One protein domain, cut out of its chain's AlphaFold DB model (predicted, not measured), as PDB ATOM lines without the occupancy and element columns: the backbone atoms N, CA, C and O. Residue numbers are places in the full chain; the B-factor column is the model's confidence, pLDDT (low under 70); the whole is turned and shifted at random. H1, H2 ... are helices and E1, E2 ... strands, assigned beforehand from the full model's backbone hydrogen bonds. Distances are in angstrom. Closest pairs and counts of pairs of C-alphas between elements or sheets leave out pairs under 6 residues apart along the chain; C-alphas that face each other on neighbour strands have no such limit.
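Overview. This is residues 163 to 285 and 340 to 386 of the 387 residues of an uncharacterized protein of Cavenderia fasciculata (strain SH3) (UniProt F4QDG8). A small hairpin of two strands, E1 and E2, packs on a pair of helices that touch each other, E1 on H3 and E2 on H4, and H5 and H6 also pack on H4. Residues 340 to 352 of the long H5 stick out as an arm, and H1 lies off to one side. The printed part has 170 residues, in order H1 H2 H3 H4 E1 E2 H5 H6, mostly helix, with one antiparallel sheet. It is compact, radius of gyration of the C-alphas 15.9 A, spanning 43 by 42 by 39 A.

Along the chain. E1, residues 260 to 264, begins at C-alpha 260 (47.488, -45.400, 31.055); E2 is residues 276 to 280. H3, residues 191 to 209, is 26.2 A long; H4 is 223 to 232. H5, residues 340 to 368, is 41.9 A long from C-alpha 340 (44.331, -34.318, 58.775). H6 is residues 374 to 384, H2 179 to 188 and H1 163 to 173.

Arrangement. In the hairpin E1 and E2, N 261 and O 279 are 2.9 A apart, within hydrogen-bond range. The closest C-alphas of H3 and E1, Val 198 and Ser 261, are 6.3 A apart; those of H4 and E2, Tyr 230 and Leu 278, 6.9 A. H4 is the hub. It touches H3 at C-alphas 223 and 196, 6.7 A, H5 at 225 and 360, 6.9 A, and H6 at 228 and 378, 5.9 A. H4, H5 and H6 form an up and down bundle, each running against the one before. H2 is close to H4 but not clearly touching, C-alphas 182 and 231 being 7.5 A apart. H1 and H2 are apart. In H1 to H6 every O i to N i+4 pair is within hydrogen-bond range.

Size, cuts and confidence. The C-alphas of Ala 165 and Gln 369, the farthest apart, are 46.2 A apart. Residues 286 to 339 are not printed, a gap of 25.0 A between C-alphas 285 and 340. The links H3 to H4, H4 to E1 and E1 to E2 are long. pLDDT is under 70 at residues 206 to 213, 248 to 249, 251 and 386.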
ATOM      1  N   ASP A 163      43.786 -28.332  31.568       90.12
ATOM      2  CA  ASP A 163      43.818 -29.678  32.151       90.12
ATOM      3  C   ASP A 163      43.422 -29.697  33.634       90.12
ATOM      4  O   ASP A 163      42.585 -30.526  33.985       90.12
ATOM      5  N   PRO A 164      43.928 -28.806  34.519       93.25
ATOM      6  CA  PRO A 164      43.509 -28.809  35.915       93.25
ATOM      7  C   PRO A 164      41.999 -28.637  36.073       93.25
ATOM      8  O   PRO A 164      41.397 -29.397  36.817       93.25
ATOM      9  N   ALA A 165      41.365 -27.707  35.353       92.00
ATOM     10  CA  ALA A 165      39.923 -27.482  35.470       92.00
ATOM     11  C   ALA A 165      39.121 -28.729  35.062       92.00
ATOM     12  O   ALA A 165      38.269 -29.184  35.823       92.00
ATOM     13  N   VAL A 166      39.467 -29.332  33.920       91.19
ATOM     14  CA  VAL A 166      38.826 -30.558  33.415       91.19
ATOM     15  C   VAL A 166      39.030 -31.730  34.376       91.19
ATOM     16  O   VAL A 166      38.122 -32.527  34.608       91.19
ATOM     17  N   LEU A 167      40.226 -31.867  34.950       92.44
ATOM     18  CA  LEU A 167      40.522 -32.932  35.904       92.44
ATOM     19  C   LEU A 167      39.776 -32.736  37.224       92.44
ATOM     20  O   LEU A 167      39.268 -33.708  37.770       92.44
ATOM     21  N   ILE A 168      39.671 -31.502  37.719       93.62
ATOM     22  CA  ILE A 168      38.911 -31.176  38.931       93.62
ATOM     23  C   ILE A 168      37.430 -31.485  38.727       93.62
ATOM     24  O   ILE A 168      36.824 -32.143  39.569       93.62
ATOM     25  N   GLU A 169      36.860 -31.070  37.597       91.94
ATOM     26  CA  GLU A 169      35.469 -31.360  37.256       91.94
ATOM     27  C   GLU A 169      35.211 -32.871  37.213       91.94
ATOM     28  O   GLU A 169      34.311 -33.375  37.882       91.94
ATOM     29  N   ASN A 170      36.069 -33.621  36.518       87.44
ATOM     30  CA  ASN A 170      35.983 -35.079  36.467       87.44
ATOM     31  C   ASN A 170      36.177 -35.744  37.834       87.44
ATOM     32  O   ASN A 170      35.592 -36.797  38.089       87.44
ATOM     33  N   PHE A 171      37.006 -35.170  38.701       90.88
ATOM     34  CA  PHE A 171      37.271 -35.709  40.029       90.88
ATOM     35  C   PHE A 171      36.099 -35.488  40.991       90.88
ATOM     36  O   PHE A 171      35.778 -36.389  41.770       90.88
ATOM     37  N   LEU A 172      35.473 -34.307  40.944       88.50
ATOM     38  CA  LEU A 172      34.389 -33.906  41.844       88.50
ATOM     39  C   LEU A 172      33.010 -34.377  41.367       88.50
ATOM     40  O   LEU A 172      32.192 -34.780  42.189       88.50
ATOM     41  N   PHE A 173      32.760 -34.332  40.059       87.69
ATOM     42  CA  PHE A 173      31.433 -34.552  39.471       87.69
ATOM     43  C   PHE A 173      31.381 -35.739  38.508       87.69
ATOM     44  O   PHE A 173      30.303 -36.117  38.049       87.69
ATOM     45  N   GLY A 174      32.525 -36.353  38.195       84.75
ATOM     46  CA  GLY A 174      32.569 -37.515  37.319       84.75
ATOM     47  C   GLY A 174      31.783 -38.677  37.916       84.75
ATOM     48  O   GLY A 174      32.164 -39.244  38.940       84.75
ATOM     49  N   SER A 175      30.705 -39.074  37.240       86.81
ATOM     50  CA  SER A 175      29.918 -40.232  37.652       86.81
ATOM     51  C   SER A 175      30.766 -41.507  37.634       86.81
ATOM     52  O   SER A 175      31.688 -41.682  36.817       86.81
ATOM     53  N   LYS A 176      30.465 -42.424  38.562       88.38
ATOM     54  CA  LYS A 176      31.028 -43.775  38.510       88.38
ATOM     55  C   LYS A 176      30.634 -44.387  37.164       88.38
ATOM     56  O   LYS A 176      29.465 -44.373  36.784       88.38
ATOM     57  N   LEU A 177      31.618 -44.912  36.439       91.00
ATOM     58  CA  LEU A 177      31.349 -45.650  35.212       91.00
ATOM     59  C   LEU A 177      30.586 -46.925  35.572       91.00
ATOM     60  O   LEU A 177      30.961 -47.621  36.519       91.00
ATOM     61  N   THR A 178      29.520 -47.209  34.827       93.81
ATOM     62  CA  THR A 178      28.826 -48.495  34.908       93.81
ATOM     63  C   THR A 178      29.738 -49.597  34.374       93.81
ATOM     64  O   THR A 178      30.627 -49.327  33.563       93.81
ATOM     65  N   ASN A 179      29.504 -50.844  34.788       94.31
ATOM     66  CA  ASN A 179      30.273 -51.985  34.286       94.31
ATOM     67  C   ASN A 179      30.241 -52.071  32.753       94.31
ATOM     68  O   ASN A 179      31.295 -52.199  32.145       94.31
ATOM     69  N   GLY A 180      29.071 -51.869  32.134       94.88
ATOM     70  CA  GLY A 180      28.947 -51.853  30.672       94.88
ATOM     71  C   GLY A 180      29.799 -50.768  30.008       94.88
ATOM     72  O   GLY A 180      30.533 -51.059  29.072       94.88
ATOM     73  N   LYS A 181      29.796 -49.531  30.536       93.19
ATOM     74  CA  LYS A 181      30.681 -48.470  30.023       93.19
ATOM     75  C   LYS A 181      32.152 -48.831  30.201       93.19
ATOM     76  O   LYS A 181      32.947 -48.550  29.316       93.19
ATOM     77  N   LEU A 182      32.519 -49.432  31.330       94.12
ATOM     78  CA  LEU A 182      33.893 -49.834  31.610       94.12
ATOM     79  C   LEU A 182      34.380 -50.919  30.638       94.12
ATOM     80  O   LEU A 182      35.503 -50.827  30.150       94.12
ATOM     81  N   ASP A 183      33.517 -51.872  30.290       94.88
ATOM     82  CA  ASP A 183      33.783 -52.872  29.252       94.88
ATOM     83  C   ASP A 183      33.929 -52.233  27.874       94.88
ATOM     84  O   ASP A 183      34.911 -52.483  27.173       94.88
ATOM     85  N   THR A 184      33.017 -51.324  27.514       92.69
ATOM     86  CA  THR A 184      33.132 -50.562  26.267       92.69
ATOM     87  C   THR A 184      34.453 -49.807  26.205       92.69
ATOM     88  O   THR A 184      35.108 -49.843  25.167       92.69
ATOM     89  N   LEU A 185      34.884 -49.154  27.292       90.38
ATOM     90  CA  LEU A 185      36.181 -48.478  27.331       90.38
ATOM     91  C   LEU A 185      37.330 -49.468  27.139       90.38
ATOM     92  O   LEU A 185      38.223 -49.194  26.342       90.38
ATOM     93  N   PHE A 186      37.307 -50.601  27.843       93.38
ATOM     94  CA  PHE A 186      38.374 -51.595  27.779       93.38
ATOM     95  C   PHE A 186      38.591 -52.113  26.351       93.38
ATOM     96  O   PHE A 186      39.726 -52.141  25.868       93.38
ATOM     97  N   HIS A 187      37.501 -52.449  25.657       90.19
ATOM     98  CA  HIS A 187      37.545 -52.982  24.296       90.19
ATOM     99  C   HIS A 187      37.732 -51.895  23.229       90.19
ATOM    100  O   HIS A 187      38.543 -52.064  22.322       90.19
ATOM    101  N   SER A 188      37.032 -50.763  23.343       85.19
ATOM    102  CA  SER A 188      37.013 -49.736  22.289       85.19
ATOM    103  C   SER A 188      38.238 -48.824  22.320       85.19
ATOM    104  O   SER A 188      38.639 -48.322  21.279       85.19
ATOM    105  N   HIS A 189      38.859 -48.605  23.484       83.06
ATOM    106  CA  HIS A 189      40.007 -47.695  23.641       83.06
ATOM    107  C   HIS A 189      41.358 -48.408  23.692       83.06
ATOM    108  O   HIS A 189      42.304 -47.893  24.293       83.06
ATOM    109  N   ALA A 190      41.440 -49.604  23.097       80.56
ATOM    110  CA  ALA A 190      42.658 -50.407  23.011       80.56
ATOM    111  C   ALA A 190      43.386 -50.553  24.365       80.56
ATOM    112  O   ALA A 190      44.617 -50.571  24.424       80.56
ATOM    113  N   ILE A 191      42.638 -50.644  25.476       91.19
ATOM    114  CA  ILE A 191      43.220 -50.667  26.825       91.19
ATOM    115  C   ILE A 191      44.083 -51.911  27.012       91.19
ATOM    116  O   ILE A 191      45.168 -51.811  27.580       91.19
ATOM    117  N   GLY A 192      43.646 -53.064  26.497       91.44
ATOM    118  CA  GLY A 192      44.440 -54.294  26.520       91.44
ATOM    119  C   GLY A 192      45.805 -54.124  25.840       91.44
ATOM    120  O   GLY A 192      46.833 -54.466  26.424       91.44
ATOM    121  N   GLU A 193      45.841 -53.513  24.654       88.19
ATOM    122  CA  GLU A 193      47.092 -53.235  23.934       88.19
ATOM    123  C   GLU A 193      47.958 -52.204  24.661       88.19
ATOM    124  O   GLU A 193      49.173 -52.379  24.795       88.19
ATOM    125  N   ALA A 194      47.337 -51.166  25.223       90.25
ATOM    126  CA  ALA A 194      48.034 -50.196  26.053       90.25
ATOM    127  C   ALA A 194      48.660 -50.864  27.295       90.25
ATOM    128  O   ALA A 194      49.820 -50.593  27.604       90.25
ATOM    129  N   ILE A 195      47.952 -51.788  27.961       94.75
ATOM    130  CA  ILE A 195      48.465 -52.576  29.095       94.75
ATOM    131  C   ILE A 195      49.673 -53.422  28.672       94.75
ATOM    132  O   ILE A 195      50.706 -53.389  29.347       94.75
ATOM    133  N   LYS A 196      49.585 -54.150  27.550       92.94
ATOM    134  CA  LYS A 196      50.712 -54.940  27.018       92.94
ATOM    135  C   LYS A 196      51.934 -54.056  26.770       92.94
ATOM    136  O   LYS A 196      53.042 -54.387  27.201       92.94
ATOM    137  N   PHE A 197      51.726 -52.903  26.136       89.88
ATOM    138  CA  PHE A 197      52.786 -51.947  25.840       89.88
ATOM    139  C   PHE A 197      53.473 -51.425  27.110       89.88
ATOM    140  O   PHE A 197      54.706 -51.446  27.209       89.88
ATOM    141  N   VAL A 198      52.705 -50.975  28.107       91.12
ATOM    142  CA  VAL A 198      53.295 -50.412  29.329       91.12
ATOM    143  C   VAL A 198      53.969 -51.466  30.200       91.12
ATOM    144  O   VAL A 198      54.986 -51.161  30.821       91.12
ATOM    145  N   LEU A 199      53.478 -52.709  30.204       93.19
ATOM    146  CA  LEU A 199      54.141 -53.828  30.877       93.19
ATOM    147  C   LEU A 199      55.487 -54.158  30.240       93.19
ATOM    148  O   LEU A 199      56.480 -54.334  30.948       93.19
ATOM    149  N   HIS A 200      55.545 -54.189  28.907       90.88
ATOM    150  CA  HIS A 200      56.805 -54.359  28.191       90.88
ATOM    151  C   HIS A 200      57.800 -53.250  28.570       90.88
ATOM    152  O   HIS A 200      58.929 -53.534  28.975       90.88
ATOM    153  N   SER A 201      57.353 -51.990  28.551       87.44
ATOM    154  CA  SER A 201      58.164 -50.837  28.967       87.44
ATOM    155  C   SER A 201      58.639 -50.939  30.425       87.44
ATOM    156  O   SER A 201      59.817 -50.712  30.711       87.44
ATOM    157  N   ALA A 202      57.770 -51.329  31.362       87.25
ATOM    158  CA  ALA A 202      58.113 -51.500  32.777       87.25
ATOM    159  C   ALA A 202      59.170 -52.599  32.993       87.25
ATOM    160  O   ALA A 202      60.132 -52.404  33.747       87.25
ATOM    161  N   LYS A 203      59.050 -53.722  32.276       86.88
ATOM    162  CA  LYS A 203      60.013 -54.831  32.319       86.88
ATOM    163  C   LYS A 203      61.377 -54.423  31.758       86.88
ATOM    164  O   LYS A 203      62.399 -54.653  32.409       86.88
ATOM    165  N   CYS A 204      61.410 -53.762  30.599       80.69
ATOM    166  CA  CYS A 204      62.649 -53.265  29.992       80.69
ATOM    167  C   CYS A 204      63.336 -52.209  30.869       80.69
ATOM    168  O   CYS A 204      64.548 -52.255  31.069       80.69
ATOM    169  N   ASN A 205      62.562 -51.298  31.462       72.06
ATOM    170  CA  ASN A 205      63.094 -50.286  32.370       72.06
ATOM    171  C   ASN A 205      63.691 -50.888  33.644       72.06
ATOM    172  O   ASN A 205      64.714 -50.393  34.113       72.06
ATOM    173  N   THR A 206      63.089 -51.946  34.192       68.25
ATOM    174  CA  THR A 206      63.642 -52.658  35.355       68.25
ATOM    175  C   THR A 206      65.015 -53.248  35.028       68.25
ATOM    176  O   THR A 206      65.948 -53.076  35.806       68.25
ATOM    177  N   ARG A 207      65.180 -53.849  33.840       62.50
ATOM    178  CA  ARG A 207      66.471 -54.396  33.382       62.50
ATOM    179  C   ARG A 207      67.525 -53.308  33.172       62.50
ATOM    180  O   ARG A 207      68.624 -53.415  33.700       62.50
ATOM    181  N   ASN A 208      67.174 -52.230  32.471       57.69
ATOM    182  CA  ASN A 208      68.132 -51.176  32.121       57.69
ATOM    183  C   ASN A 208      68.531 -50.305  33.325       57.69
ATOM    184  O   ASN A 208      69.654 -49.812  33.384       57.69
ATOM    185  N   LYS A 209      67.632 -50.108  34.300       57.41
ATOM    186  CA  LYS A 209      67.925 -49.327  35.514       57.41
ATOM    187  C   LYS A 209      68.641 -50.140  36.596       57.41
ATOM    188  O   LYS A 209      69.281 -49.523  37.445       57.41
ATOM    189  N   ALA A 210      68.601 -51.475  36.550       52.44
ATOM    190  CA  ALA A 210      69.309 -52.337  37.502       52.44
ATOM    191  C   ALA A 210      70.835 -52.124  37.499       52.44
ATOM    192  O   ALA A 210      71.477 -52.339  38.521       52.44
ATOM    193  N   VAL A 211      71.406 -51.629  36.395       54.66
ATOM    194  CA  VAL A 211      72.853 -51.371  36.263       54.66
ATOM    195  C   VAL A 211      73.331 -50.211  37.157       54.66
ATOM    196  O   VAL A 211      74.496 -50.168  37.532       54.66
ATOM    197  N   GLY A 212      72.444 -49.287  37.554       61.72
ATOM    198  CA  GLY A 212      72.797 -48.143  38.412       61.72
ATOM    199  C   GLY A 212      71.898 -47.926  39.632       61.72
ATOM    200  O   GLY A 212      72.192 -47.063  40.459       61.72
ATOM    201  N   ARG A 213      70.796 -48.677  39.756       69.62
ATOM    202  CA  ARG A 213      69.782 -48.505  40.800       69.62
ATOM    203  C   ARG A 213      69.323 -49.859  41.329       69.62
ATOM    204  O   ARG A 213      68.691 -50.628  40.608       69.62
ATOM    205  N   ARG A 214      69.549 -50.108  42.619       74.25
ATOM    206  CA  ARG A 214      68.961 -51.257  43.312       74.25
ATOM    207  C   ARG A 214      67.515 -50.920  43.672       74.25
ATOM    208  O   ARG A 214      67.276 -50.008  44.456       74.25
ATOM    209  N   LEU A 215      66.563 -51.608  43.046       82.94
ATOM    210  CA  LEU A 215      65.159 -51.561  43.454       82.94
ATOM    211  C   LEU A 215      64.905 -52.632  44.518       82.94
ATOM    212  O   LEU A 215      65.459 -53.729  44.426       82.94
ATOM    213  N   PHE A 216      64.075 -52.319  45.509       85.69
ATOM    214  CA  PHE A 216      63.643 -53.275  46.527       85.69
ATOM    215  C   PHE A 216      62.479 -54.134  46.016       85.69
ATOM    216  O   PHE A 216      61.633 -53.654  45.267       85.69
ATOM    217  N   GLY A 217      62.415 -55.401  46.428       87.94
ATOM    218  CA  GLY A 217      61.347 -56.325  46.029       87.94
ATOM    219  C   GLY A 217      61.497 -56.910  44.617       87.94
ATOM    220  O   GLY A 217      62.195 -56.376  43.751       87.94
ATOM    221  N   LYS A 218      60.840 -58.052  44.385       92.06
ATOM    222  CA  LYS A 218      60.811 -58.718  43.075       92.06
ATOM    223  C   LYS A 218      59.808 -58.017  42.152       92.06
ATOM    224  O   LYS A 218      58.864 -57.384  42.603       92.06
ATOM    225  N   TYR A 219      60.035 -58.087  40.846       93.50
ATOM    226  CA  TYR A 219      59.039 -57.651  39.867       93.50
ATOM    227  C   TYR A 219      57.901 -58.686  39.832       93.50
ATOM    228  O   TYR A 219      58.174 -59.845  39.526       93.50
ATOM    229  N   GLU A 220      56.665 -58.292  40.151       96.19
ATOM    230  CA  GLU A 220      55.517 -59.215  40.288       96.19
ATOM    231  C   GLU A 220      54.379 -58.938  39.297       96.19
ATOM    232  O   GLU A 220      53.592 -59.836  39.010       96.19
ATOM    233  N   ILE A 221      54.254 -57.712  38.773       97.50
ATOM    234  CA  ILE A 221      53.100 -57.366  37.931       97.50
ATOM    235  C   ILE A 221      53.104 -58.131  36.598       97.50
ATOM    236  O   ILE A 221      54.129 -58.258  35.923       97.50
ATOM    237  N   ASN A 222      51.930 -58.593  36.176       97.25
ATOM    238  CA  ASN A 222      51.705 -59.265  34.897       97.25
ATOM    239  C   ASN A 222      50.453 -58.704  34.195       97.25
ATOM    240  O   ASN A 222      49.802 -57.791  34.707       97.25
ATOM    241  N   TYR A 223      50.129 -59.223  33.005       97.94
ATOM    242  CA  TYR A 223      48.971 -58.767  32.226       97.94
ATOM    243  C   TYR A 223      47.658 -58.907  33.002       97.94
ATOM    244  O   TYR A 223      46.926 -57.925  33.139       97.94
ATOM    245  N   ASN A 224      47.409 -60.085  33.577       98.50
ATOM    246  CA  ASN A 224      46.183 -60.379  34.316       98.50
ATOM    247  C   ASN A 224      46.000 -59.409  35.490       98.50
ATOM    248  O   ASN A 224      44.943 -58.799  35.616       98.50
ATOM    249  N   PHE A 225      47.047 -59.171  36.287       98.56
ATOM    250  CA  PHE A 225      46.993 -58.217  37.394       98.56
ATOM    251  C   PHE A 225      46.640 -56.803  36.924       98.56
ATOM    252  O   PHE A 225      45.794 -56.150  37.526       98.56
ATOM    253  N   MET A 226      47.256 -56.331  35.839       98.31
ATOM    254  CA  MET A 226      47.007 -54.983  35.321       98.31
ATOM    255  C   MET A 226      45.575 -54.818  34.801       98.31
ATOM    256  O   MET A 226      44.985 -53.751  34.973       98.31
ATOM    257  N   VAL A 227      44.998 -55.872  34.216       98.25
ATOM    258  CA  VAL A 227      43.580 -55.902  33.833       98.25
ATOM    259  C   VAL A 227      42.692 -55.840  35.079       98.25
ATOM    260  O   VAL A 227      41.830 -54.968  35.162       98.25
ATOM    261  N   LEU A 228      42.934 -56.688  36.084       98.56
ATOM    262  CA  LEU A 228      42.167 -56.660  37.338       98.56
ATOM    263  C   LEU A 228      42.255 -55.286  38.023       98.56
ATOM    264  O   LEU A 228      41.240 -54.745  38.458       98.56
ATOM    265  N   LEU A 229      43.448 -54.684  38.055       98.25
ATOM    266  CA  LEU A 229      43.699 -53.361  38.621       98.25
ATOM    267  C   LEU A 229      42.954 -52.252  37.860       98.25
ATOM    268  O   LEU A 229      42.395 -51.351  38.487       98.25
ATOM    269  N   TYR A 230      42.874 -52.330  36.526       97.69
ATOM    270  CA  TYR A 230      42.063 -51.414  35.715       97.69
ATOM    271  C   TYR A 230      40.590 -51.461  36.123       97.69
ATOM    272  O   TYR A 230      39.980 -50.411  36.347       97.69
ATOM    273  N   PHE A 231      40.026 -52.661  36.274       97.62
ATOM    274  CA  PHE A 231      38.629 -52.821  36.670       97.62
ATOM    275  C   PHE A 231      38.373 -52.402  38.123       97.62
ATOM    276  O   PHE A 231      37.377 -51.724  38.384       97.62
ATOM    277  N   PHE A 232      39.292 -52.700  39.043       97.38
ATOM    278  CA  PHE A 232      39.236 -52.232  40.430       97.38
ATOM    279  C   PHE A 232      39.222 -50.700  40.520       97.38
ATOM    280  O   PHE A 232      38.339 -50.110  41.143       97.38
ATOM    281  N   GLN A 233      40.132 -50.035  39.802       96.38
ATOM    282  CA  GLN A 233      40.166 -48.573  39.718       96.38
ATOM    283  C   GLN A 233      39.002 -47.984  38.905       96.38
ATOM    284  O   GLN A 233      38.847 -46.764  38.817       96.38
ATOM    285  N   GLY A 234      38.173 -48.831  38.293       96.19
ATOM    286  CA  GLY A 234      37.047 -48.412  37.474       96.19
ATOM    287  C   GLY A 234      37.442 -47.671  36.216       96.19
ATOM    288  O   GLY A 234      36.760 -46.713  35.858       96.19
ATOM    289  N   GLY A 235      38.562 -48.057  35.609       95.50
ATOM    290  CA  GLY A 235      39.101 -47.436  34.406       95.50
ATOM    291  C   GLY A 235      39.565 -46.002  34.614       95.50
ATOM    292  O   GLY A 235      39.537 -45.210  33.673       95.50
ATOM    293  N   ARG A 236      39.947 -45.639  35.843       95.50
ATOM    294  CA  ARG A 236      40.341 -44.276  36.204       95.50
ATOM    295  C   ARG A 236      41.731 -44.216  36.828       95.50
ATOM    296  O   ARG A 236      42.176 -45.143  37.499       95.50
ATOM    297  N   SER A 237      42.401 -43.088  36.621       96.00
ATOM    298  CA  SER A 237      43.700 -42.756  37.202       96.00
ATOM    299  C   SER A 237      43.628 -42.732  38.725       96.00
ATOM    300  O   SER A 237      42.701 -42.151  39.296       96.00
ATOM    301  N   TRP A 238      44.621 -43.324  39.387       96.69
ATOM    302  CA  TRP A 238      44.660 -43.433  40.846       96.69
ATOM    303  C   TRP A 238      44.668 -42.068  41.543       96.69
ATOM    304  O   TRP A 238      44.037 -41.905  42.585       96.69
ATOM    305  N   TYR A 239      45.349 -41.075  40.963       95.00
ATOM    306  CA  TYR A 239      45.481 -39.745  41.564       95.00
ATOM    307  C   TYR A 239      44.386 -38.779  41.116       95.00
ATOM    308  O   TYR A 239      43.747 -38.142  41.948       95.00
ATOM    309  N   THR A 240      44.171 -38.667  39.805       93.75
ATOM    310  CA  THR A 240      43.327 -37.615  39.214       93.75
ATOM    311  C   THR A 240      41.893 -38.063  38.976       93.75
ATOM    312  O   THR A 240      41.046 -37.250  38.613       93.75
ATOM    313  N   ARG A 241      41.616 -39.367  39.116       94.06
ATOM    314  CA  ARG A 241      40.363 -40.018  38.707       94.06
ATOM    315  C   ARG A 241      39.990 -39.789  37.237       94.06
ATOM    316  O   ARG A 241      38.870 -40.120  36.851       94.06
ATOM    317  N   ALA A 242      40.895 -39.278  36.400       92.56
ATOM    318  CA  ALA A 242      40.680 -39.164  34.961       92.56
ATOM    319  C   ALA A 242      40.403 -40.537  34.350       92.56
ATOM    320  O   ALA A 242      40.997 -41.522  34.782       92.56
ATOM    321  N   ILE A 243      39.535 -40.605  33.342       92.88
ATOM    322  CA  ILE A 243      39.334 -41.843  32.583       92.88
ATOM    323  C   ILE A 243      40.649 -42.207  31.891       92.88
ATOM    324  O   ILE A 243      41.271 -41.359  31.250       92.88
ATOM    325  N   LEU A 244      41.068 -43.460  32.048       93.25
ATOM    326  CA  LEU A 244      42.258 -44.007  31.413       93.25
ATOM    327  C   LEU A 244      41.903 -44.577  30.049       93.25
ATOM    328  O   LEU A 244      40.934 -45.325  29.909       93.25
ATOM    329  N   GLY A 245      42.737 -44.255  29.070       85.69
ATOM    330  CA  GLY A 245      42.582 -44.703  27.699       85.69
ATOM    331  C   GLY A 245      42.885 -43.607  26.698       85.69
ATOM    332  O   GLY A 245      42.994 -42.423  27.029       85.69
ATOM    333  N   VAL A 246      43.033 -44.032  25.454       78.75
ATOM    334  CA  VAL A 246      43.194 -43.133  24.317       78.75
ATOM    335  C   VAL A 246      42.008 -43.371  23.388       78.75
ATOM    336  O   VAL A 246      41.759 -44.524  23.031       78.75
ATOM    337  N   PRO A 247      41.233 -42.326  23.043       75.56
ATOM    338  CA  PRO A 247      40.156 -42.457  22.073       75.56
ATOM    339  C   PRO A 247      40.667 -43.082  20.763       75.56
ATOM    340  O   PRO A 247      41.802 -42.807  20.372       75.56
ATOM    341  N   PRO A 248      39.854 -43.863  20.026       62.06
ATOM    342  CA  PRO A 248      40.338 -44.668  18.894       62.06
ATOM    343  C   PRO A 248      40.856 -43.817  17.725       62.06
ATOM    344  O   PRO A 248      41.542 -44.310  16.839       62.06
ATOM    345  N   ARG A 249      40.494 -42.529  17.711       68.25
ATOM    346  CA  ARG A 249      40.831 -41.558  16.664       68.25
ATOM    347  C   ARG A 249      42.123 -40.784  16.943       68.25
ATOM    348  O   ARG A 249      42.481 -39.913  16.158       68.25
ATOM    349  N   GLU A 250      42.809 -41.062  18.051       74.19
ATOM    350  CA  GLU A 250      44.040 -40.364  18.417       74.19
ATOM    351  C   GLU A 250      45.295 -41.178  18.080       74.19
ATOM    352  O   GLU A 250      45.387 -42.372  18.351       74.19
ATOM    353  N   GLN A 251      46.287 -40.510  17.482       60.28
ATOM    354  CA  GLN A 251      47.405 -41.168  16.792       60.28
ATOM    355  C   GLN A 251      48.467 -41.799  17.712       60.28
ATOM    356  O   GLN A 251      49.251 -42.617  17.239       60.28
ATOM    357  N   SER A 252      48.548 -41.441  19.002       76.50
ATOM    358  CA  SER A 252      49.621 -41.943  19.880       76.50
ATOM    359  C   SER A 252      49.139 -42.304  21.280       76.50
ATOM    360  O   SER A 252      48.958 -41.443  22.141       76.50
ATOM    361  N   ILE A 253      49.079 -43.613  21.555       74.56
ATOM    362  CA  ILE A 253      48.914 -44.153  22.914       74.56
ATOM    363  C   ILE A 253      50.054 -43.699  23.836       74.56
ATOM    364  O   ILE A 253      49.864 -43.584  25.038       74.56
ATOM    365  N   ARG A 254      51.246 -43.416  23.299       73.94
ATOM    366  CA  ARG A 254      52.440 -43.135  24.110       73.94
ATOM    367  C   ARG A 254      52.457 -41.738  24.710       73.94
ATOM    368  O   ARG A 254      52.988 -41.562  25.802       73.94
ATOM    369  N   ASP A 255      51.930 -40.762  23.980       77.12
ATOM    370  CA  ASP A 255      52.056 -39.346  24.339       77.12
ATOM    371  C   ASP A 255      50.708 -38.721  24.726       77.12
ATOM    372  O   ASP A 255      50.669 -37.579  25.189       77.12
ATOM    373  N   HIS A 256      49.599 -39.459  24.577       85.25
ATOM    374  CA  HIS A 256      48.287 -38.967  24.975       85.25
ATOM    375  C   HIS A 256      48.228 -38.728  26.496       85.25
ATOM    376  O   HIS A 256      48.534 -39.650  27.257       85.25
ATOM    377  N   PRO A 257      47.772 -37.555  26.971       86.56
ATOM    378  CA  PRO A 257      47.665 -37.228  28.394       86.56
ATOM    379  C   PRO A 257      46.891 -38.231  29.261       86.56
ATOM    380  O   PRO A 257      47.233 -38.418  30.427       86.56
ATOM    381  N   SER A 258      45.864 -38.872  28.695       88.06
ATOM    382  CA  SER A 258      45.033 -39.870  29.389       88.06
ATOM    383  C   SER A 258      45.457 -41.316  29.122       88.06
ATOM    384  O   SER A 258      44.791 -42.244  29.581       88.06
ATOM    385  N   SER A 259      46.553 -41.533  28.386       90.25
ATOM    386  CA  SER A 259      47.123 -42.875  28.254       90.25
ATOM    387  C   SER A 259      47.453 -43.448  29.626       90.25
ATOM    388  O   SER A 259      47.903 -42.729  30.524       90.25
ATOM    389  N   LEU A 260      47.190 -44.743  29.795       93.00
ATOM    390  CA  LEU A 260      47.488 -45.400  31.055       93.00
ATOM    391  C   LEU A 260      48.999 -45.568  31.218       93.00
ATOM    392  O   LEU A 260      49.713 -45.852  30.260       93.00
ATOM    393  N   SER A 261      49.469 -45.460  32.453       92.81
ATOM    394  CA  SER A 261      50.829 -45.806  32.843       92.81
ATOM    395  C   SER A 261      50.817 -46.506  34.203       92.81
ATOM    396  O   SER A 261      50.066 -46.086  35.084       92.81
ATOM    397  N   PRO A 262      51.658 -47.533  34.422       94.56
ATOM    398  CA  PRO A 262      51.932 -48.045  35.753       94.56
ATOM    399  C   PRO A 262      52.823 -47.055  36.508       94.56
ATOM    400  O   PRO A 262      53.898 -46.678  36.027       94.56
ATOM    401  N   GLU A 263      52.411 -46.670  37.710       93.12
ATOM    402  CA  GLU A 263      53.221 -45.888  38.645       93.12
ATOM    403  C   GLU A 263      53.551 -46.720  39.873       93.12
ATOM    404  O   GLU A 263      52.778 -47.587  40.288       93.12
ATOM    405  N   ARG A 264      54.722 -46.435  40.443       91.62
ATOM    406  CA  ARG A 264      55.171 -47.021  41.697       91.62
ATOM    407  C   ARG A 264      54.867 -46.059  42.828       91.62
ATOM    408  O   ARG A 264      55.319 -44.918  42.769       91.62
ATOM    409  N   LEU A 265      54.130 -46.514  43.836       91.19
ATOM    410  CA  LEU A 265      53.784 -45.690  44.998       91.19
ATOM    411  C   LEU A 265      55.047 -45.289  45.769       91.19
ATOM    412  O   LEU A 265      55.270 -44.111  46.043       91.19
ATOM    413  N   ASP A 266      55.927 -46.257  46.001       87.38
ATOM    414  CA  ASP A 266      57.326 -46.055  46.330       87.38
ATOM    415  C   ASP A 266      58.195 -46.342  45.102       87.38
ATOM    416  O   ASP A 266      58.376 -47.475  44.649       87.38
ATOM    417  N   VAL A 267      58.810 -45.291  44.574       82.94
ATOM    418  CA  VAL A 267      59.676 -45.392  43.400       82.94
ATOM    419  C   VAL A 267      60.945 -46.212  43.623       82.94
ATOM    420  O   VAL A 267      61.626 -46.495  42.633       82.94
ATOM    421  N   LEU A 268      61.355 -46.495  44.861       82.19
ATOM    422  CA  LEU A 268      62.539 -47.309  45.161       82.19
ATOM    423  C   LEU A 268      62.215 -48.789  45.268       82.19
ATOM    424  O   LEU A 268      63.102 -49.618  45.078       82.19
ATOM    425  N   THR A 269      60.949 -49.119  45.451       87.00
ATOM    426  CA  THR A 269      60.453 -50.478  45.320       87.00
ATOM    427  C   THR A 269      60.223 -50.805  43.836       87.00
ATOM    428  O   THR A 269      60.045 -49.927  42.984       87.00
ATOM    429  N   SER A 270      60.335 -52.080  43.472       90.69
ATOM    430  CA  SER A 270      60.049 -52.598  42.136       90.69
ATOM    431  C   SER A 270      58.549 -52.511  41.839       90.69
ATOM    432  O   SER A 270      57.745 -52.097  42.676       90.69
ATOM    433  N   TYR A 271      58.152 -52.889  40.630       93.75
ATOM    434  CA  TYR A 271      56.742 -53.079  40.309       93.75
ATOM    435  C   TYR A 271      56.236 -54.389  40.940       93.75
ATOM    436  O   TYR A 271      56.206 -55.438  40.292       93.75
ATOM    437  N   THR A 272      55.878 -54.329  42.223       96.25
ATOM    438  CA  THR A 272      55.149 -55.388  42.942       96.25
ATOM    439  C   THR A 272      53.642 -55.163  42.817       96.25
ATOM    440  O   THR A 272      53.212 -54.082  42.399       96.25
ATOM    441  N   LEU A 273      52.823 -56.145  43.204       97.81
ATOM    442  CA  LEU A 273      51.366 -55.958  43.208       97.81
ATOM    443  C   LEU A 273      50.945 -54.844  44.188       97.81
ATOM    444  O   LEU A 273      50.099 -54.010  43.879       97.81
ATOM    445  N   GLU A 274      51.595 -54.784  45.351       97.38
ATOM    446  CA  GLU A 274      51.320 -53.791  46.397       97.38
ATOM    447  C   GLU A 274      51.858 -52.405  46.066       97.38
ATOM    448  O   GLU A 274      51.308 -51.422  46.544       97.38
ATOM    449  N   ASN A 275      52.893 -52.293  45.239       96.25
ATOM    450  CA  ASN A 275      53.520 -51.012  44.938       96.25
ATOM    451  C   ASN A 275      53.031 -50.387  43.623       96.25
ATOM    452  O   ASN A 275      53.511 -49.322  43.250       96.25
ATOM    453  N   THR A 276      52.113 -51.030  42.897       96.75
ATOM    454  CA  THR A 276      51.715 -50.587  41.552       96.75
ATOM    455  C   THR A 276      50.284 -50.065  41.516       96.75
ATOM    456  O   THR A 276      49.361 -50.695  42.028       96.75
ATOM    457  N   VAL A 277      50.100 -48.930  40.842       97.44
ATOM    458  CA  VAL A 277      48.794 -48.350  40.498       97.44
ATOM    459  C   VAL A 277      48.761 -47.918  39.034       97.44
ATOM    460  O   VAL A 277      49.807 -47.682  38.426       97.44
ATOM    461  N   LEU A 278      47.565 -47.780  38.463       97.00
ATOM    462  CA  LEU A 278      47.369 -47.183  37.144       97.00
ATOM    463  C   LEU A 278      47.091 -45.692  37.264       97.00
ATOM    464  O   LEU A 278      46.225 -45.257  38.026       97.00
ATOM    465  N   ILE A 279      47.792 -44.909  36.461       95.75
ATOM    466  CA  ILE A 279      47.657 -43.457  36.410       95.75
ATOM    467  C   ILE A 279      47.530 -42.986  34.967       95.75
ATOM    468  O   ILE A 279      47.835 -43.726  34.031       95.75
ATOM    469  N   ASP A 280      47.099 -41.744  34.787       92.94
ATOM    470  CA  ASP A 280      47.195 -41.070  33.501       92.94
ATOM    471  C   ASP A 280      48.616 -40.525  33.302       92.94
ATOM    472  O   ASP A 280      49.235 -40.016  34.242       92.94
ATOM    473  N   SER A 281      49.148 -40.637  32.084       90.25
ATOM    474  CA  SER A 281      50.562 -40.376  31.775       90.25
ATOM    475  C   SER A 281      51.044 -38.964  32.126       90.25
ATOM    476  O   SER A 281      52.225 -38.771  32.413       90.25
ATOM    477  N   ARG A 282      50.143 -37.973  32.194       90.00
ATOM    478  CA  ARG A 282      50.442 -36.632  32.734       90.00
ATOM    479  C   ARG A 282      51.027 -36.668  34.138       90.00
ATOM    480  O   ARG A 282      51.859 -35.823  34.461       90.00
ATOM    481  N   THR A 283      50.575 -37.603  34.968       91.38
ATOM    482  CA  THR A 283      51.027 -37.753  36.357       91.38
ATOM    483  C   THR A 283      52.194 -38.718  36.512       91.38
ATOM    484  O   THR A 283      52.659 -38.934  37.631       91.38
ATOM    485  N   GLN A 284      52.704 -39.278  35.409       87.38
ATOM    486  CA  GLN A 284      53.863 -40.153  35.465       87.38
ATOM    487  C   GLN A 284      55.067 -39.355  35.943       87.38
ATOM    488  O   GLN A 284      55.435 -38.335  35.352       87.38
ATOM    489  N   SER A 285      55.684 -39.817  37.026       71.56
ATOM    490  CA  SER A 285      56.796 -39.104  37.631       71.56
ATOM    491  C   SER A 285      57.925 -38.902  36.615       71.56
ATOM    492  O   SER A 285      58.344 -39.820  35.901       71.56
ATOM    493  N   GLU A 340      44.119 -32.971  58.216       97.19
ATOM    494  CA  GLU A 340      44.331 -34.318  58.775       97.19
ATOM    495  C   GLU A 340      43.218 -35.308  58.400       97.19
ATOM    496  O   GLU A 340      43.508 -36.431  57.989       97.19
ATOM    497  N   GLU A 341      41.949 -34.886  58.417       97.50
ATOM    498  CA  GLU A 341      40.815 -35.729  57.998       97.50
ATOM    499  C   GLU A 341      40.973 -36.248  56.562       97.50
ATOM    500  O   GLU A 341      40.648 -37.395  56.244       97.50
ATOM    501  N   LEU A 342      41.519 -35.414  55.676       97.19
ATOM    502  CA  LEU A 342      41.775 -35.796  54.296       97.19
ATOM    503  C   LEU A 342      42.937 -36.789  54.185       97.19
ATOM    504  O   LEU A 342      42.900 -37.676  53.330       97.19
ATOM    505  N   GLN A 343      43.948 -36.672  55.050       97.19
ATOM    506  CA  GLN A 343      45.022 -37.661  55.149       97.19
ATOM    507  C   GLN A 343      44.473 -39.017  55.599       97.19
ATOM    508  O   GLN A 343      44.770 -40.024  54.961       97.19
ATOM    509  N   ILE A 344      43.596 -39.033  56.610       97.81
ATOM    510  CA  ILE A 344      42.901 -40.245  57.076       97.81
ATOM    511  C   ILE A 344      42.077 -40.859  55.940       97.81
ATOM    512  O   ILE A 344      42.159 -42.062  55.691       97.81
ATOM    513  N   LYS A 345      41.330 -40.041  55.189       97.38
ATOM    514  CA  LYS A 345      40.569 -40.508  54.023       97.38
ATOM    515  C   LYS A 345      41.470 -41.161  52.972       97.38
ATOM    516  O   LYS A 345      41.145 -42.236  52.476       97.38
ATOM    517  N   VAL A 346      42.593 -40.532  52.619       96.31
ATOM    518  CA  VAL A 346      43.538 -41.094  51.640       96.31
ATOM    519  C   VAL A 346      44.178 -42.383  52.161       96.31
ATOM    520  O   VAL A 346      44.343 -43.317  51.381       96.31
ATOM    521  N   ALA A 347      44.488 -42.464  53.458       96.75
ATOM    522  CA  ALA A 347      44.989 -43.683  54.087       96.75
ATOM    523  C   ALA A 347      43.954 -44.819  54.043       96.75
ATOM    524  O   ALA A 347      44.308 -45.953  53.733       96.75
ATOM    525  N   LYS A 348      42.666 -44.523  54.258       97.50
ATOM    526  CA  LYS A 348      41.586 -45.506  54.096       97.50
ATOM    527  C   LYS A 348      41.485 -46.018  52.654       97.50
ATOM    528  O   LYS A 348      41.436 -47.223  52.446       97.50
ATOM    529  N   GLU A 349      41.523 -45.124  51.663       95.69
ATOM    530  CA  GLU A 349      41.518 -45.531  50.247       95.69
ATOM    531  C   GLU A 349      42.741 -46.409  49.895       95.69
ATOM    532  O   GLU A 349      42.671 -47.253  49.004       95.69
ATOM    533  N   GLU A 350      43.876 -46.213  50.572       96.38
ATOM    534  CA  GLU A 350      45.063 -47.060  50.420       96.38
ATOM    535  C   GLU A 350      44.888 -48.443  51.068       96.38
ATOM    536  O   GLU A 350      45.301 -49.443  50.482       96.38
ATOM    537  N   LEU A 351      44.222 -48.528  52.224       97.00
ATOM    538  CA  LEU A 351      43.861 -49.807  52.846       97.00
ATOM    539  C   LEU A 351      42.928 -50.629  51.944       97.00
ATOM    540  O   LEU A 351      43.210 -51.799  51.695       97.00
ATOM    541  N   GLU A 352      41.896 -50.005  51.368       96.62
ATOM    542  CA  GLU A 352      40.978 -50.646  50.408       96.62
ATOM    543  C   GLU A 352      41.734 -51.208  49.187       96.62
ATOM    544  O   GLU A 352      41.448 -52.297  48.684       96.62
ATOM    545  N   ARG A 353      42.762 -50.494  48.711       97.00
ATOM    546  CA  ARG A 353      43.631 -50.983  47.633       97.00
ATOM    547  C   ARG A 353      44.455 -52.192  48.065       97.00
ATOM    548  O   ARG A 353      44.603 -53.122  47.275       97.00
ATOM    549  N   LEU A 354      45.002 -52.196  49.277       97.44
ATOM    550  CA  LEU A 354      45.765 -53.335  49.795       97.44
ATOM    551  C   LEU A 354      44.878 -54.576  49.981       97.44
ATOM    552  O   LEU A 354      45.312 -55.687  49.672       97.44
ATOM    553  N   GLU A 355      43.626 -54.401  50.405       97.56
ATOM    554  CA  GLU A 355      42.622 -55.472  50.436       97.56
ATOM    555  C   GLU A 355      42.343 -56.019  49.034       97.56
ATOM    556  O   GLU A 355      42.393 -57.236  48.824       97.56
ATOM    557  N   PHE A 356      42.166 -55.136  48.044       97.75
ATOM    558  CA  PHE A 356      42.073 -55.552  46.646       97.75
ATOM    559  C   PHE A 356      43.312 -56.325  46.189       97.75
ATOM    560  O   PHE A 356      43.168 -57.328  45.500       97.75
ATOM    561  N   VAL A 357      44.525 -55.916  46.564       98.12
ATOM    562  CA  VAL A 357      45.744 -56.637  46.168       98.12
ATOM    563  C   VAL A 357      45.759 -58.060  46.732       98.12
ATOM    564  O   VAL A 357      46.106 -58.992  46.004       98.12
ATOM    565  N   ARG A 358      45.331 -58.266  47.985       98.06
ATOM    566  CA  ARG A 358      45.183 -59.616  48.567       98.06
ATOM    567  C   ARG A 358      44.161 -60.446  47.789       98.06
ATOM    568  O   ARG A 358      44.439 -61.592  47.437       98.06
ATOM    569  N   PHE A 359      43.018 -59.849  47.463       98.06
ATOM    570  CA  PHE A 359      41.991 -60.488  46.645       98.06
ATOM    571  C   PHE A 359      42.508 -60.835  45.238       98.06
ATOM    572  O   PHE A 359      42.340 -61.960  44.770       98.06
ATOM    573  N   ALA A 360      43.219 -59.915  44.586       98.25
ATOM    574  CA  ALA A 360      43.813 -60.116  43.273       98.25
ATOM    575  C   ALA A 360      44.865 -61.232  43.282       98.25
ATOM    576  O   ALA A 360      44.880 -62.028  42.350       98.25
ATOM    577  N   ARG A 361      45.698 -61.357  44.330       98.44
ATOM    578  CA  ARG A 361      46.625 -62.498  44.486       98.44
ATOM    579  C   ARG A 361      45.877 -63.833  44.471       98.44
ATOM    580  O   ARG A 361      46.282 -64.740  43.752       98.44
ATOM    581  N   SER A 362      44.767 -63.935  45.207       98.38
ATOM    582  CA  SER A 362      43.924 -65.139  45.199       98.38
ATOM    583  C   SER A 362      43.371 -65.434  43.801       98.38
ATOM    584  O   SER A 362      43.486 -66.562  43.329       98.38
ATOM    585  N   LEU A 363      42.844 -64.426  43.096       98.56
ATOM    586  CA  LEU A 363      42.338 -64.605  41.730       98.56
ATOM    587  C   LEU A 363      43.434 -65.028  40.744       98.56
ATOM    588  O   LEU A 363      43.194 -65.896  39.914       98.56
ATOM    589  N   LEU A 364      44.631 -64.442  40.838       98.44
ATOM    590  CA  LEU A 364      45.764 -64.793  39.980       98.44
ATOM    591  C   LEU A 364      46.185 -66.253  40.178       98.44
ATOM    592  O   LEU A 364      46.327 -66.962  39.189       98.44
ATOM    593  N   ASN A 365      46.276 -66.724  41.426       98.44
ATOM    594  CA  ASN A 365      46.591 -68.127  41.715       98.44
ATOM    595  C   ASN A 365      45.563 -69.084  41.089       98.44
ATOM    596  O   ASN A 365      45.938 -70.092  40.497       98.44
ATOM    597  N   ARG A 366      44.270 -68.745  41.166       98.62
ATOM    598  CA  ARG A 366      43.190 -69.556  40.581       98.62
ATOM    599  C   ARG A 366      43.209 -69.553  39.051       98.62
ATOM    600  O   ARG A 366      42.892 -70.568  38.436       98.62
ATOM    601  N   ILE A 367      43.601 -68.438  38.429       98.50
ATOM    602  CA  ILE A 367      43.838 -68.375  36.977       98.50
ATOM    603  C   ILE A 367      45.020 -69.276  36.596       98.50
ATOM    604  O   ILE A 367      44.915 -70.040  35.638       98.50
ATOM    605  N   ASP A 368      46.120 -69.232  37.352       97.88
ATOM    606  CA  ASP A 368      47.312 -70.050  37.091       97.88
ATOM    607  C   ASP A 368      47.014 -71.558  37.232       97.88
ATOM    608  O   ASP A 368      47.521 -72.372  36.459       97.88
ATOM    609  N   GLN A 369      46.122 -71.924  38.157       98.38
ATOM    610  CA  GLN A 369      45.596 -73.284  38.344       98.38
ATOM    611  C   GLN A 369      44.500 -73.674  37.335       98.38
ATOM    612  O   GLN A 369      44.011 -74.801  37.373       98.38
ATOM    613  N   LYS A 370      44.128 -72.774  36.413       98.25
ATOM    614  CA  LYS A 370      43.047 -72.948  35.423       98.25
ATOM    615  C   LYS A 370      41.662 -73.207  36.034       98.25
ATOM    616  O   LYS A 370      40.793 -73.756  35.363       98.25
ATOM    617  N   GLU A 371      41.429 -72.791  37.276       98.44
ATOM    618  CA  GLU A 371      40.117 -72.911  37.927       98.44
ATOM    619  C   GLU A 371      39.115 -71.870  37.419       98.44
ATOM    620  O   GLU A 371      37.909 -72.108  37.421       98.44
ATOM    621  N   ILE A 372      39.612 -70.690  37.034       98.62
ATOM    622  CA  ILE A 372      38.810 -69.589  36.495       98.62
ATOM    623  C   ILE A 372      39.527 -68.911  35.329       98.62
ATOM    624  O   ILE A 372      40.756 -68.900  35.253       98.62
ATOM    625  N   THR A 373      38.760 -68.283  34.441       98.50
ATOM    626  CA  THR A 373      39.304 -67.428  33.377       98.50
ATOM    627  C   THR A 373      39.548 -65.997  33.867       98.50
ATOM    628  O   THR A 373      39.044 -65.573  34.916       98.50
ATOM    629  N   LEU A 374      40.294 -65.207  33.086       98.31
ATOM    630  CA  LEU A 374      40.492 -63.784  33.372       98.31
ATOM    631  C   LEU A 374      39.161 -63.013  33.352       98.31
ATOM    632  O   LEU A 374      38.941 -62.144  34.191       98.31
ATOM    633  N   GLU A 375      38.255 -63.345  32.434       97.94
ATOM    634  CA  GLU A 375      36.928 -62.734  32.323       97.94
ATOM    635  C   GLU A 375      36.091 -63.000  33.578       97.94
ATOM    636  O   GLU A 375      35.474 -62.080  34.122       97.94
ATOM    637  N   GLN A 376      36.120 -64.235  34.092       98.25
ATOM    638  CA  GLN A 376      35.459 -64.589  35.349       98.25
ATOM    639  C   GLN A 376      36.055 -63.808  36.528       98.25
ATOM    640  O   GLN A 376      35.309 -63.221  37.313       98.25
ATOM    641  N   ALA A 377      37.385 -63.710  36.619       98.50
ATOM    642  CA  ALA A 377      38.053 -62.912  37.646       98.50
ATOM    643  C   ALA A 377      37.674 -61.418  37.567       98.50
ATOM    644  O   ALA A 377      37.404 -60.788  38.592       98.50
ATOM    645  N   VAL A 378      37.566 -60.851  36.361       98.06
ATOM    646  CA  VAL A 378      37.094 -59.473  36.141       98.06
ATOM    647  C   VAL A 378      35.660 -59.284  36.641       98.06
ATOM    648  O   VAL A 378      35.370 -58.275  37.289       98.06
ATOM    649  N   LEU A 379      34.760 -60.241  36.393       97.50
ATOM    650  CA  LEU A 379      33.393 -60.191  36.925       97.50
ATOM    651  C   LEU A 379      33.381 -60.189  38.459       97.50
ATOM    652  O   LEU A 379      32.610 -59.439  39.060       97.50
ATOM    653  N   MET A 380      34.257 -60.969  39.096       98.00
ATOM    654  CA  MET A 380      34.389 -60.986  40.556       98.00
ATOM    655  C   MET A 380      34.900 -59.642  41.102       98.00
ATOM    656  O   MET A 380      34.333 -59.125  42.064       98.00
ATOM    657  N   VAL A 381      35.896 -59.022  40.455       97.50
ATOM    658  CA  VAL A 381      36.380 -57.673  40.817       97.50
ATOM    659  C   VAL A 381      35.279 -56.624  40.674       97.50
ATOM    660  O   VAL A 381      35.088 -55.801  41.568       97.50
ATOM    661  N   LYS A 382      34.514 -56.661  39.577       95.75
ATOM    662  CA  LYS A 382      33.393 -55.736  39.363       95.75
ATOM    663  C   LYS A 382      32.322 -55.863  40.438       95.75
ATOM    664  O   LYS A 382      31.804 -54.837  40.854       95.75
ATOM    665  N   ARG A 383      31.989 -57.080  40.881       95.19
ATOM    666  CA  ARG A 383      31.002 -57.311  41.953       95.19
ATOM    667  C   ARG A 383      31.486 -56.757  43.291       95.19
ATOM    668  O   ARG A 383      30.743 -56.037  43.942       95.19
ATOM    669  N   ASN A 384      32.745 -57.018  43.647       91.62
ATOM    670  CA  ASN A 384      33.324 -56.567  44.915       91.62
ATOM    671  C   ASN A 384      33.421 -55.028  45.011       91.62
ATOM    672  O   ASN A 384      33.288 -54.456  46.077       91.62
ATOM    673  N   ARG A 385      33.553 -54.321  43.881       80.31
ATOM    674  CA  ARG A 385      33.665 -52.849  43.848       80.31
ATOM    675  C   ARG A 385      32.404 -52.080  44.300       80.31
ATOM    676  O   ARG A 385      32.497 -50.875  44.549       80.31
ATOM    677  N   TYR A 386      31.228 -52.712  44.296       61.16
ATOM    678  CA  TYR A 386      29.947 -52.055  44.617       61.16
ATOM    679  C   TYR A 386      29.404 -52.386  46.012       61.16
ATOM    680  O   TYR A 386      28.348 -51.861  46.367       61.16
TER     681      TYR A 386